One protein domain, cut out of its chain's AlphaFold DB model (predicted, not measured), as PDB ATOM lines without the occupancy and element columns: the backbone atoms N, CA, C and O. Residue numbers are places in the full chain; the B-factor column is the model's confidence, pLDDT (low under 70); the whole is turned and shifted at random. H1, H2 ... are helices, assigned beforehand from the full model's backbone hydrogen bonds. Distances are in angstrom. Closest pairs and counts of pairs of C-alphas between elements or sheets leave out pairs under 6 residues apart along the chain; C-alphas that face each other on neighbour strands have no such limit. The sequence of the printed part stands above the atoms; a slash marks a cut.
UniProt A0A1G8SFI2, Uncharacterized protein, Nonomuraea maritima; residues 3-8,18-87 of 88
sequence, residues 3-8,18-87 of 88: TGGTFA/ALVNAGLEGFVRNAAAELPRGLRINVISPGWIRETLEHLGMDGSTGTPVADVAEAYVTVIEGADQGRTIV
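This is residues 3 to 8 and 18 to 87 of the 88 residues of an uncharacterized protein of Nonomuraea maritima (UniProt A0A1G8SFI2). The model is a flat slab in which two helices, H1 and H3, run the same way along opposite sides, with unnamed extended chain between them. Residues 39 to 48 run back through this middle, the last printed residues 83 to 87 run beside part of them, and the short helix H2 sits toward one end of the slab. At the other end, residues 32 to 38 turn the chain from H1 into the middle stretch. The printed part has 76 residues, with three named helices in the order H1, H2, H3 and no named strand; the class is all helix, though helices hold 33 of the 76 residues. It is only just loose, close to compact, with a radius of gyration of the C-alphas of 14.1 A and spans of 46 by 28 by 15 A.

H1, the longest helix with 14 residues, covers residues 18 to 31 and measures 19.6 A from first to last C-alpha; it begins at C-alpha 18 at (211.024, 132.780, 146.114). H3 covers residues 66 to 78, 18.6 A long, and its last C-alpha, of Glu 78, is at (188.595, 132.104, 128.499). H2 covers residues 50 to 55, with C-alpha 50 at (192.360, 131.505, 153.274).

H1 touches no helix. It is apart from H3, and it is apart from H2. H2 and H3 are close but not clearly touching, with 2 pairs of C-alphas within 8 A; the closest C-alphas of the two, those of Arg 50 and Val 66, are 7.0 A apart. Their lines stand at a steep tilt of 38 degrees, only just past shallow, and they run opposite ways. Outside the helices, residues 43 to 44 pair with residues 85 to 86, parallel. In H1, H2 and H3 every O i to N i+4 pair is within hydrogen-bond range.

The two C-alphas farthest apart in the domain, those of Arg 37 and Gly 57, are 46.2 A from each other. The C-alphas of Thr 3 and Val 87, the first and last printed residues, are 10.6 A apart. Residues 9 to 17 are cut out and not printed, and C-alphas 8 and 18 are 11.0 A apart across the cut. The link from H1 to H2 is long, with 18 residues, 32 to 49, and the link from H2 to H3 is short, with 10 residues. The mean pLDDT of the printed part is 95.2, and no printed residue is under 70.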
ATOM      1  N   THR A   3     200.764 126.908 138.083       89.38
ATOM      2  CA  THR A   3     200.497 127.417 139.433       89.38
ATOM      3  C   THR A   3     201.823 127.800 140.068       89.38
ATOM      4  O   THR A   3     202.762 127.005 140.044       89.38
ATOM      5  N   GLY A   4     201.896 129.009 140.607       90.31
ATOM      6  CA  GLY A   4     202.990 129.481 141.443       90.31
ATOM      7  C   GLY A   4     202.486 129.847 142.833       90.31
ATOM      8  O   GLY A   4     201.408 129.432 143.256       90.31
ATOM      9  N   GLY A   5     203.259 130.663 143.531       89.56
ATOM     10  CA  GLY A   5     202.819 131.355 144.734       89.56
ATOM     11  C   GLY A   5     203.529 132.695 144.846       89.56
ATOM     12  O   GLY A   5     204.541 132.930 144.185       89.56
ATOM     13  N   THR A   6     203.015 133.581 145.686       89.75
ATOM     14  CA  THR A   6     203.687 134.840 146.003       89.75
ATOM     15  C   THR A   6     203.730 135.080 147.504       89.75
ATOM     16  O   THR A   6     202.922 134.551 148.267       89.75
ATOM     17  N   PHE A   7     204.697 135.884 147.935       83.75
ATOM     18  CA  PHE A   7     204.839 136.305 149.322       83.75
ATOM     19  C   PHE A   7     204.771 137.828 149.375       83.75
ATOM     20  O   PHE A   7     205.531 138.502 148.682       83.75
ATOM     21  N   ALA A   8     203.900 138.376 150.224       79.25
ATOM     22  CA  ALA A   8     203.799 139.825 150.411       79.25
ATOM     23  C   ALA A   8     205.088 140.435 151.001       79.25
ATOM     24  O   ALA A   8     205.404 141.597 150.758       79.25
ATOM     25  N   ALA A  18     210.884 131.529 146.854       93.31
ATOM     26  CA  ALA A  18     211.024 132.780 146.114       93.31
ATOM     27  C   ALA A  18     211.818 132.600 144.806       93.31
ATOM     28  O   ALA A  18     211.400 133.116 143.772       93.31
ATOM     29  N   LEU A  19     212.916 131.832 144.831       95.38
ATOM     30  CA  LEU A  19     213.685 131.493 143.628       95.38
ATOM     31  C   LEU A  19     212.820 130.757 142.598       95.38
ATOM     32  O   LEU A  19     212.823 131.125 141.426       95.38
ATOM     33  N   VAL A  20     212.085 129.730 143.030       95.81
ATOM     34  CA  VAL A  20     211.224 128.931 142.146       95.81
ATOM     35  C   VAL A  20     210.116 129.792 141.548       95.81
ATOM     36  O   VAL A  20     209.922 129.756 140.335       95.81
ATOM     37  N   ASN A  21     209.439 130.605 142.360       95.00
ATOM     38  CA  ASN A  21     208.347 131.462 141.898       95.00
ATOM     39  C   ASN A  21     208.850 132.521 140.907       95.00
ATOM     40  O   ASN A  21     208.316 132.627 139.806       95.00
ATOM     41  N   ALA A  22     209.944 133.221 141.220       95.00
ATOM     42  CA  ALA A  22     210.544 134.190 140.301       95.00
ATOM     43  C   ALA A  22     211.052 133.530 139.004       95.00
ATOM     44  O   ALA A  22     210.889 134.077 137.911       95.00
ATOM     45  N   GLY A  23     211.641 132.335 139.108       96.81
ATOM     46  CA  GLY A  23     212.063 131.542 137.954       96.81
ATOM     47  C   GLY A  23     210.886 131.141 137.064       96.81
ATOM     48  O   GLY A  23     210.980 131.242 135.843       96.81
ATOM     49  N   LEU A  24     209.760 130.755 137.667       97.06
ATOM     50  CA  LEU A  24     208.526 130.410 136.966       97.06
ATOM     51  C   LEU A  24     207.944 131.617 136.218       97.06
ATOM     52  O   LEU A  24     207.578 131.489 135.051       97.06
ATOM     53  N   GLU A  25     207.914 132.791 136.849       96.75
ATOM     54  CA  GLU A  25     207.471 134.036 136.208       96.75
ATOM     55  C   GLU A  25     208.366 134.415 135.019       96.75
ATOM     56  O   GLU A  25     207.874 134.731 133.931       96.75
ATOM     57  N   GLY A  26     209.688 134.339 135.204       97.62
ATOM     58  CA  GLY A  26     210.662 134.578 134.141       97.62
ATOM     59  C   GLY A  26     210.512 133.591 132.983       97.62
ATOM     60  O   GLY A  26     210.530 133.999 131.818       97.62
ATOM     61  N   PHE A  27     210.306 132.309 133.290       97.88
ATOM     62  CA  PHE A  27     210.058 131.268 132.297       97.88
ATOM     63  C   PHE A  27     208.784 131.548 131.499       97.88
ATOM     64  O   PHE A  27     208.846 131.614 130.275       97.88
ATOM     65  N   VAL A  28     207.647 131.770 132.168       98.06
ATOM     66  CA  VAL A  28     206.355 132.020 131.510       98.06
ATOM     67  C   VAL A  28     206.422 133.230 130.585       98.06
ATOM     68  O   VAL A  28     205.953 133.149 129.449       98.06
ATOM     69  N   ARG A  29     207.049 134.325 131.030       97.50
ATOM     70  CA  ARG A  29     207.208 135.540 130.221       97.50
ATOM     71  C   ARG A  29     207.969 135.285 128.917       97.50
ATOM     72  O   ARG A  29     207.569 135.812 127.885       97.50
ATOM     73  N   ASN A  30     209.058 134.516 128.959       97.88
ATOM     74  CA  ASN A  30     209.904 134.286 127.782       97.88
ATOM     75  C   ASN A  30     209.358 133.162 126.892       97.88
ATOM     76  O   ASN A  30     209.234 133.341 125.683       97.88
ATOM     77  N   ALA A  31     208.931 132.045 127.487       97.38
ATOM     78  CA  ALA A  31     208.377 130.908 126.757       97.38
ATOM     79  C   ALA A  31     207.134 131.292 125.941       97.38
ATOM     80  O   ALA A  31     206.915 130.753 124.860       97.38
ATOM     81  N   ALA A  32     206.342 132.259 126.415       97.31
ATOM     82  CA  ALA A  32     205.183 132.778 125.698       97.31
ATOM     83  C   ALA A  32     205.490 133.258 124.265       97.31
ATOM     84  O   ALA A  32     204.632 133.117 123.394       97.31
ATOM     85  N   ALA A  33     206.691 133.789 124.009       96.06
ATOM     86  CA  ALA A  33     207.113 134.245 122.682       96.06
ATOM     87  C   ALA A  33     207.558 133.099 121.752       96.06
ATOM     88  O   ALA A  33     207.624 133.279 120.537       96.06
ATOM     89  N   GLU A  34     207.854 131.927 122.313       96.38
ATOM     90  CA  GLU A  34     208.451 130.785 121.610       96.38
ATOM     91  C   GLU A  34     207.454 129.633 121.394       96.38
ATOM     92  O   GLU A  34     207.765 128.640 120.732       96.38
ATOM     93  N   LEU A  35     206.244 129.737 121.954       95.75
ATOM     94  CA  LEU A  35     205.267 128.654 121.926       95.75
ATOM     95  C   LEU A  35     204.743 128.369 120.508       95.75
ATOM     96  O   LEU A  35     204.135 129.238 119.874       95.75
ATOM     97  N   PRO A  36     204.874 127.124 120.012       93.94
ATOM     98  CA  PRO A  36     204.352 126.756 118.706       93.94
ATOM     99  C   PRO A  36     202.832 126.538 118.757       93.94
ATOM    100  O   PRO A  36     202.244 126.325 119.820       93.94
ATOM    101  N   ARG A  37     202.190 126.484 117.580       93.81
ATOM    102  CA  ARG A  37     200.769 126.102 117.397       93.81
ATOM    103  C   ARG A  37     199.743 127.049 118.040       93.81
ATOM    104  O   ARG A  37     198.621 126.631 118.305       93.81
ATOM    105  N   GLY A  38     200.118 128.302 118.298       90.81
ATOM    106  CA  GLY A  38     199.216 129.288 118.908       90.81
ATOM    107  C   GLY A  38     198.849 128.970 120.362       90.81
ATOM    108  O   GLY A  38     197.792 129.383 120.833       90.81
ATOM    109  N   LEU A  39     199.690 128.207 121.069       95.44
ATOM    110  CA  LEU A  39     199.480 127.892 122.481       95.44
ATOM    111  C   LEU A  39     199.710 129.120 123.368       95.44
ATOM    112  O   LEU A  39     200.587 129.941 123.103       95.44
ATOM    113  N   ARG A  40     198.959 129.193 124.473       96.44
ATOM    114  CA  ARG A  40     199.098 130.224 125.510       96.44
ATOM    115  C   ARG A  40     199.594 129.651 126.833       96.44
ATOM    116  O   ARG A  40     199.240 128.535 127.213       96.44
ATOM    117  N   ILE A  41     200.393 130.435 127.545       97.75
ATOM    118  CA  ILE A  41     200.948 130.121 128.858       97.75
ATOM    119  C   ILE A  41     200.870 131.345 129.765       97.75
ATOM    120  O   ILE A  41     201.271 132.439 129.399       97.75
ATOM    121  N   ASN A  42     200.367 131.142 130.975       98.06
ATOM    122  CA  ASN A  42     200.356 132.125 132.052       98.06
ATOM    123  C   ASN A  42     200.587 131.377 133.374       98.06
ATOM    124  O   ASN A  42     200.458 130.141 133.422       98.06
ATOM    125  N   VAL A  43     200.897 132.120 134.435       98.00
ATOM    126  CA  VAL A  43     201.003 131.608 135.806       98.00
ATOM    127  C   VAL A  43     200.033 132.348 136.723       98.00
ATOM    128  O   VAL A  43     199.955 133.575 136.687       98.00
ATOM    129  N   ILE A  44     199.294 131.590 137.536       97.50
ATOM    130  CA  ILE A  44     198.506 132.117 138.656       97.50
ATOM    131  C   ILE A  44     199.351 131.953 139.924       97.50
ATOM    132  O   ILE A  44     199.759 130.834 140.240       97.50
ATOM    133  N   SER A  45     199.621 133.050 140.626       96.00
ATOM    134  CA  SER A  45     200.489 133.107 141.807       96.00
ATOM    135  C   SER A  45     199.719 133.679 143.003       96.00
ATOM    136  O   SER A  45     199.898 134.854 143.328       96.00
ATOM    137  N   PRO A  46     198.848 132.889 143.657       95.12
ATOM    138  CA  PRO A  46     198.130 133.340 144.842       95.12
ATOM    139  C   PRO A  46     199.070 133.511 146.040       95.12
ATOM    140  O   PRO A  46     200.172 132.949 146.088       95.12
ATOM    141  N   GLY A  47     198.611 134.282 147.026       93.31
ATOM    142  CA  GLY A  47     199.190 134.282 148.365       93.31
ATOM    143  C   GLY A  47     198.792 133.030 149.154       93.31
ATOM    144  O   GLY A  47     198.470 131.980 148.596       93.31
ATOM    145  N   TRP A  48     198.794 133.137 150.484       93.31
ATOM    146  CA  TRP A  48     198.257 132.076 151.335       93.31
ATOM    147  C   TRP A  48     196.772 131.860 151.059       93.31
ATOM    148  O   TRP A  48     196.004 132.816 151.065       93.31
ATOM    149  N   ILE A  49     196.361 130.607 150.873       95.94
ATOM    150  CA  ILE A  49     194.945 130.275 150.705       95.94
ATOM    151  C   ILE A  49     194.231 130.415 152.047       95.94
ATOM    152  O   ILE A  49     194.648 129.805 153.037       95.94
ATOM    153  N   ARG A  50     193.157 131.208 152.074       96.62
ATOM    154  CA  ARG A  50     192.360 131.505 153.274       96.62
ATOM    155  C   ARG A  50     191.894 130.238 153.975       96.62
ATOM    156  O   ARG A  50     192.157 130.058 155.157       96.62
ATOM    157  N   GLU A  51     191.263 129.341 153.232       97.12
ATOM    158  CA  GLU A  51     190.673 128.109 153.749       97.12
ATOM    159  C   GLU A  51     191.752 127.184 154.337       97.12
ATOM    160  O   GLU A  51     191.518 126.485 155.322       97.12
ATOM    161  N   THR A  52     192.967 127.220 153.778       94.75
ATOM    162  CA  THR A  52     194.125 126.501 154.326       94.75
ATOM    163  C   THR A  52     194.602 127.126 155.633       94.75
ATOM    164  O   THR A  52     194.874 126.394 156.581       94.75
ATOM    165  N   LEU A  53     194.693 128.460 155.717       94.56
ATOM    166  CA  LEU A  53     195.045 129.154 156.963       94.56
ATOM    167  C   LEU A  53     194.035 128.834 158.072       94.56
ATOM    168  O   LEU A  53     194.433 128.461 159.173       94.56
ATOM    169  N   GLU A  54     192.743 128.900 157.760       96.69
ATOM    170  CA  GLU A  54     191.659 128.580 158.692       96.69
ATOM    171  C   GLU A  54     191.729 127.118 159.159       96.69
ATOM    172  O   GLU A  54     191.617 126.844 160.354       96.69
ATOM    173  N   HIS A  55     192.000 126.175 158.249       96.38
ATOM    174  CA  HIS A  55     192.180 124.761 158.594       96.38
ATOM    175  C   HIS A  55     193.389 124.521 159.513       96.38
ATOM    176  O   HIS A  55     193.366 123.624 160.354       96.38
ATOM    177  N   LEU A  56     194.438 125.336 159.380       94.62
ATOM    178  CA  LEU A  56     195.615 125.316 160.250       94.62
ATOM    179  C   LEU A  56     195.398 126.063 161.581       94.62
ATOM    180  O   LEU A  56     196.328 126.152 162.384       94.62
ATOM    181  N   GLY A  57     194.198 126.597 161.834       95.94
ATOM    182  CA  GLY A  57     193.889 127.385 163.030       95.94
ATOM    183  C   GLY A  57     194.552 128.766 163.046       95.94
ATOM    184  O   GLY A  57     194.722 129.355 164.114       95.94
ATOM    185  N   MET A  58     194.960 129.268 161.880       94.56
ATOM    186  CA  MET A  58     195.557 130.588 161.695       94.56
ATOM    187  C   MET A  58     194.502 131.615 161.268       94.56
ATOM    188  O   MET A  58     193.401 131.267 160.843       94.56
ATOM    189  N   ASP A  59     194.850 132.900 161.355       93.06
ATOM    190  CA  ASP A  59     193.996 133.972 160.845       93.06
ATOM    191  C   ASP A  59     193.969 133.969 159.306       93.06
ATOM    192  O   ASP A  59     194.957 134.305 158.652       93.06
ATOM    193  N   GLY A  60     192.821 133.604 158.733       92.31
ATOM    194  CA  GLY A  60     192.575 133.611 157.291       92.31
ATOM    195  C   GLY A  60     192.250 134.989 156.708       92.31
ATOM    196  O   GLY A  60     192.089 135.096 155.493       92.31
ATOM    197  N   SER A  61     192.152 136.052 157.519       91.62
ATOM    198  CA  SER A  61     191.716 137.386 157.075       91.62
ATOM    199  C   SER A  61     192.533 137.934 155.901       91.62
ATOM    200  O   SER A  61     191.962 138.524 154.981       91.62
ATOM    201  N   THR A  62     193.840 137.659 155.903       87.81
ATOM    202  CA  THR A  62     194.809 138.081 154.880       87.81
ATOM    203  C   THR A  62     195.017 137.057 153.760       87.81
ATOM    204  O   THR A  62     195.791 137.314 152.840       87.81
ATOM    205  N   GLY A  63     194.348 135.901 153.823       92.94
ATOM    206  CA  GLY A  63     194.444 134.864 152.804       92.94
ATOM    207  C   GLY A  63     193.593 135.159 151.567       92.94
ATOM    208  O   GLY A  63     192.494 135.718 151.666       92.94
ATOM    209  N   THR A  64     194.084 134.718 150.412       96.00
ATOM    210  CA  THR A  64     193.344 134.685 149.149       96.00
ATOM    211  C   THR A  64     192.293 133.566 149.223       96.00
ATOM    212  O   THR A  64     192.666 132.413 149.462       96.00
ATOM    213  N   PRO A  65     190.993 133.860 149.054       96.88
ATOM    214  CA  PRO A  65     189.958 132.833 148.938       96.88
ATOM    215  C   PRO A  65     190.234 131.870 147.778       96.88
ATOM    216  O   PRO A  65     190.635 132.294 146.693       96.88
ATOM    217  N   VAL A  66     189.969 130.574 147.957       96.50
ATOM    218  CA  VAL A  66     190.156 129.586 146.875       96.50
ATOM    219  C   VAL A  66     189.245 129.865 145.672       96.50
ATOM    220  O   VAL A  66     189.606 129.557 144.536       96.50
ATOM    221  N   ALA A  67     188.080 130.470 145.918       97.69
ATOM    222  CA  ALA A  67     187.137 130.873 144.880       97.69
ATOM    223  C   ALA A  67     187.762 131.891 143.912       97.69
ATOM    224  O   ALA A  67     187.688 131.690 142.702       97.69
ATOM    225  N   ASP A  68     188.465 132.897 144.437       97.31
ATOM    226  CA  ASP A  68     189.119 133.946 143.644       97.31
ATOM    227  C   ASP A  68     190.255 133.357 142.793       97.31
ATOM    228  O   ASP A  68     190.434 133.702 141.624       97.31
ATOM    229  N   VAL A  69     190.991 132.379 143.341       97.12
ATOM    230  CA  VAL A  69     192.005 131.635 142.579       97.12
ATOM    231  C   VAL A  69     191.360 130.864 141.427       97.12
ATOM    232  O   VAL A  69     191.865 130.901 140.303       97.12
ATOM    233  N   ALA A  70     190.246 130.170 141.677       97.25
ATOM    234  CA  ALA A  70     189.525 129.426 140.649       97.25
ATOM    235  C   ALA A  70     188.967 130.351 139.553       97.25
ATOM    236  O   ALA A  70     189.093 130.040 138.366       97.25
ATOM    237  N   GLU A  71     188.420 131.505 139.929       97.88
ATOM    238  CA  GLU A  71     187.941 132.525 138.993       97.88
ATOM    239  C   GLU A  71     189.079 133.088 138.130       97.88
ATOM    240  O   GLU A  71     188.922 133.232 136.913       97.88
ATOM    241  N   ALA A  72     190.260 133.315 138.712       97.25
ATOM    242  CA  ALA A  72     191.440 133.736 137.961       97.25
ATOM    243  C   ALA A  72     191.865 132.689 136.916       97.25
ATOM    244  O   ALA A  72     192.212 133.046 135.786       97.25
ATOM    245  N   TYR A  73     191.789 131.392 137.243       96.81
ATOM    246  CA  TYR A  73     192.030 130.326 136.263       96.81
ATOM    247  C   TYR A  73     191.044 130.378 135.097       96.81
ATOM    248  O   TYR A  73     191.477 130.336 133.942       96.81
ATOM    249  N   VAL A  74     189.743 130.478 135.384       97.56
ATOM    250  CA  VAL A  74     188.691 130.554 134.355       97.56
ATOM    251  C   VAL A  74     188.912 131.775 133.463       97.56
ATOM    252  O   VAL A  74     189.027 131.627 132.247       97.56
ATOM    253  N   THR A  75     189.102 132.949 134.066       96.81
ATOM    254  CA  THR A  75     189.319 134.220 133.362       96.81
ATOM    255  C   THR A  75     190.494 134.145 132.387       96.81
ATOM    256  O   THR A  75     190.386 134.570 131.239       96.81
ATOM    257  N   VAL A  76     191.618 133.559 132.800       96.62
ATOM    258  CA  VAL A  76     192.812 133.454 131.948       96.62
ATOM    259  C   VAL A  76     192.626 132.446 130.808       96.62
ATOM    260  O   VAL A  76     193.133 132.653 129.697       96.62
ATOM    261  N   ILE A  77     191.919 131.344 131.073       95.81
ATOM    262  CA  ILE A  77     191.621 130.316 130.070       95.81
ATOM    263  C   ILE A  77     190.684 130.876 128.998       95.81
ATOM    264  O   ILE A  77     190.972 130.725 127.809       95.81
ATOM    265  N   GLU A  78     189.605 131.541 129.403       96.50
ATOM    266  CA  GLU A  78     188.595 132.104 128.499       96.50
ATOM    267  C   GLU A  78     189.056 133.403 127.826       96.50
ATOM    268  O   GLU A  78     188.638 133.710 126.709       96.50
ATOM    269  N   GLY A  79     189.946 134.151 128.480       95.12
ATOM    270  CA  GLY A  79     190.504 135.400 127.979       95.12
ATOM    271  C   GLY A  79     191.581 135.215 126.911       95.12
ATOM    272  O   GLY A  79     191.777 134.137 126.351       95.12
ATOM    273  N   ALA A  80     192.327 136.289 126.646       94.88
ATOM    274  CA  ALA A  80     193.396 136.328 125.641       94.88
ATOM    275  C   ALA A  80     194.806 136.476 126.246       94.88
ATOM    276  O   ALA A  80     195.776 136.632 125.504       94.88
ATOM    277  N   ASP A  81     194.938 136.411 127.575       96.25
ATOM    278  CA  ASP A  81     196.221 136.590 128.259       96.25
ATOM    279  C   ASP A  81     197.286 135.595 127.799       96.25
ATOM    280  O   ASP A  81     197.007 134.415 127.543       96.25
ATOM    281  N   GLN A  82     198.522 136.079 127.730       97.44
ATOM    282  CA  GLN A  82     199.695 135.326 127.308       97.44
ATOM    283  C   GLN A  82     200.958 135.911 127.959       97.44
ATOM    284  O   GLN A  82     201.175 137.123 127.920       97.44
ATOM    285  N   GLY A  83     201.796 135.053 128.542       97.44
ATOM    286  CA  GLY A  83     203.042 135.427 129.216       97.44
ATOM    287  C   GLY A  83     202.849 136.243 130.497       97.44
ATOM    288  O   GLY A  83     203.746 136.999 130.880       97.44
ATOM    289  N   ARG A  84     201.678 136.150 131.137       97.69
ATOM    290  CA  ARG A  84     201.317 136.937 132.322       97.69
ATOM    291  C   ARG A  84     201.483 136.149 133.622       97.69
ATOM    292  O   ARG A  84     201.254 134.940 133.669       97.69
ATOM    293  N   THR A  85     201.813 136.895 134.673       97.38
ATOM    294  CA  THR A  85     201.662 136.492 136.075       97.38
ATOM    295  C   THR A  85     200.406 137.159 136.611       97.38
ATOM    296  O   THR A  85     200.287 138.382 136.525       97.38
ATOM    297  N   ILE A  86     199.481 136.369 137.142       97.00
ATOM    298  CA  ILE A  86     198.233 136.845 137.728       97.00
ATOM    299  C   ILE A  86     198.293 136.561 139.225       97.00
ATOM    300  O   ILE A  86     198.499 135.417 139.628       97.00
ATOM    301  N   VAL A  87     198.120 137.602 140.034       94.88
ATOM    302  CA  VAL A  87     197.989 137.496 141.490       94.88
ATOM    303  C   VAL A  87     196.529 137.813 141.827       94.88
ATOM    304  O   VAL A  87     196.147 138.974 141.675       94.88
TER     305      VAL A  87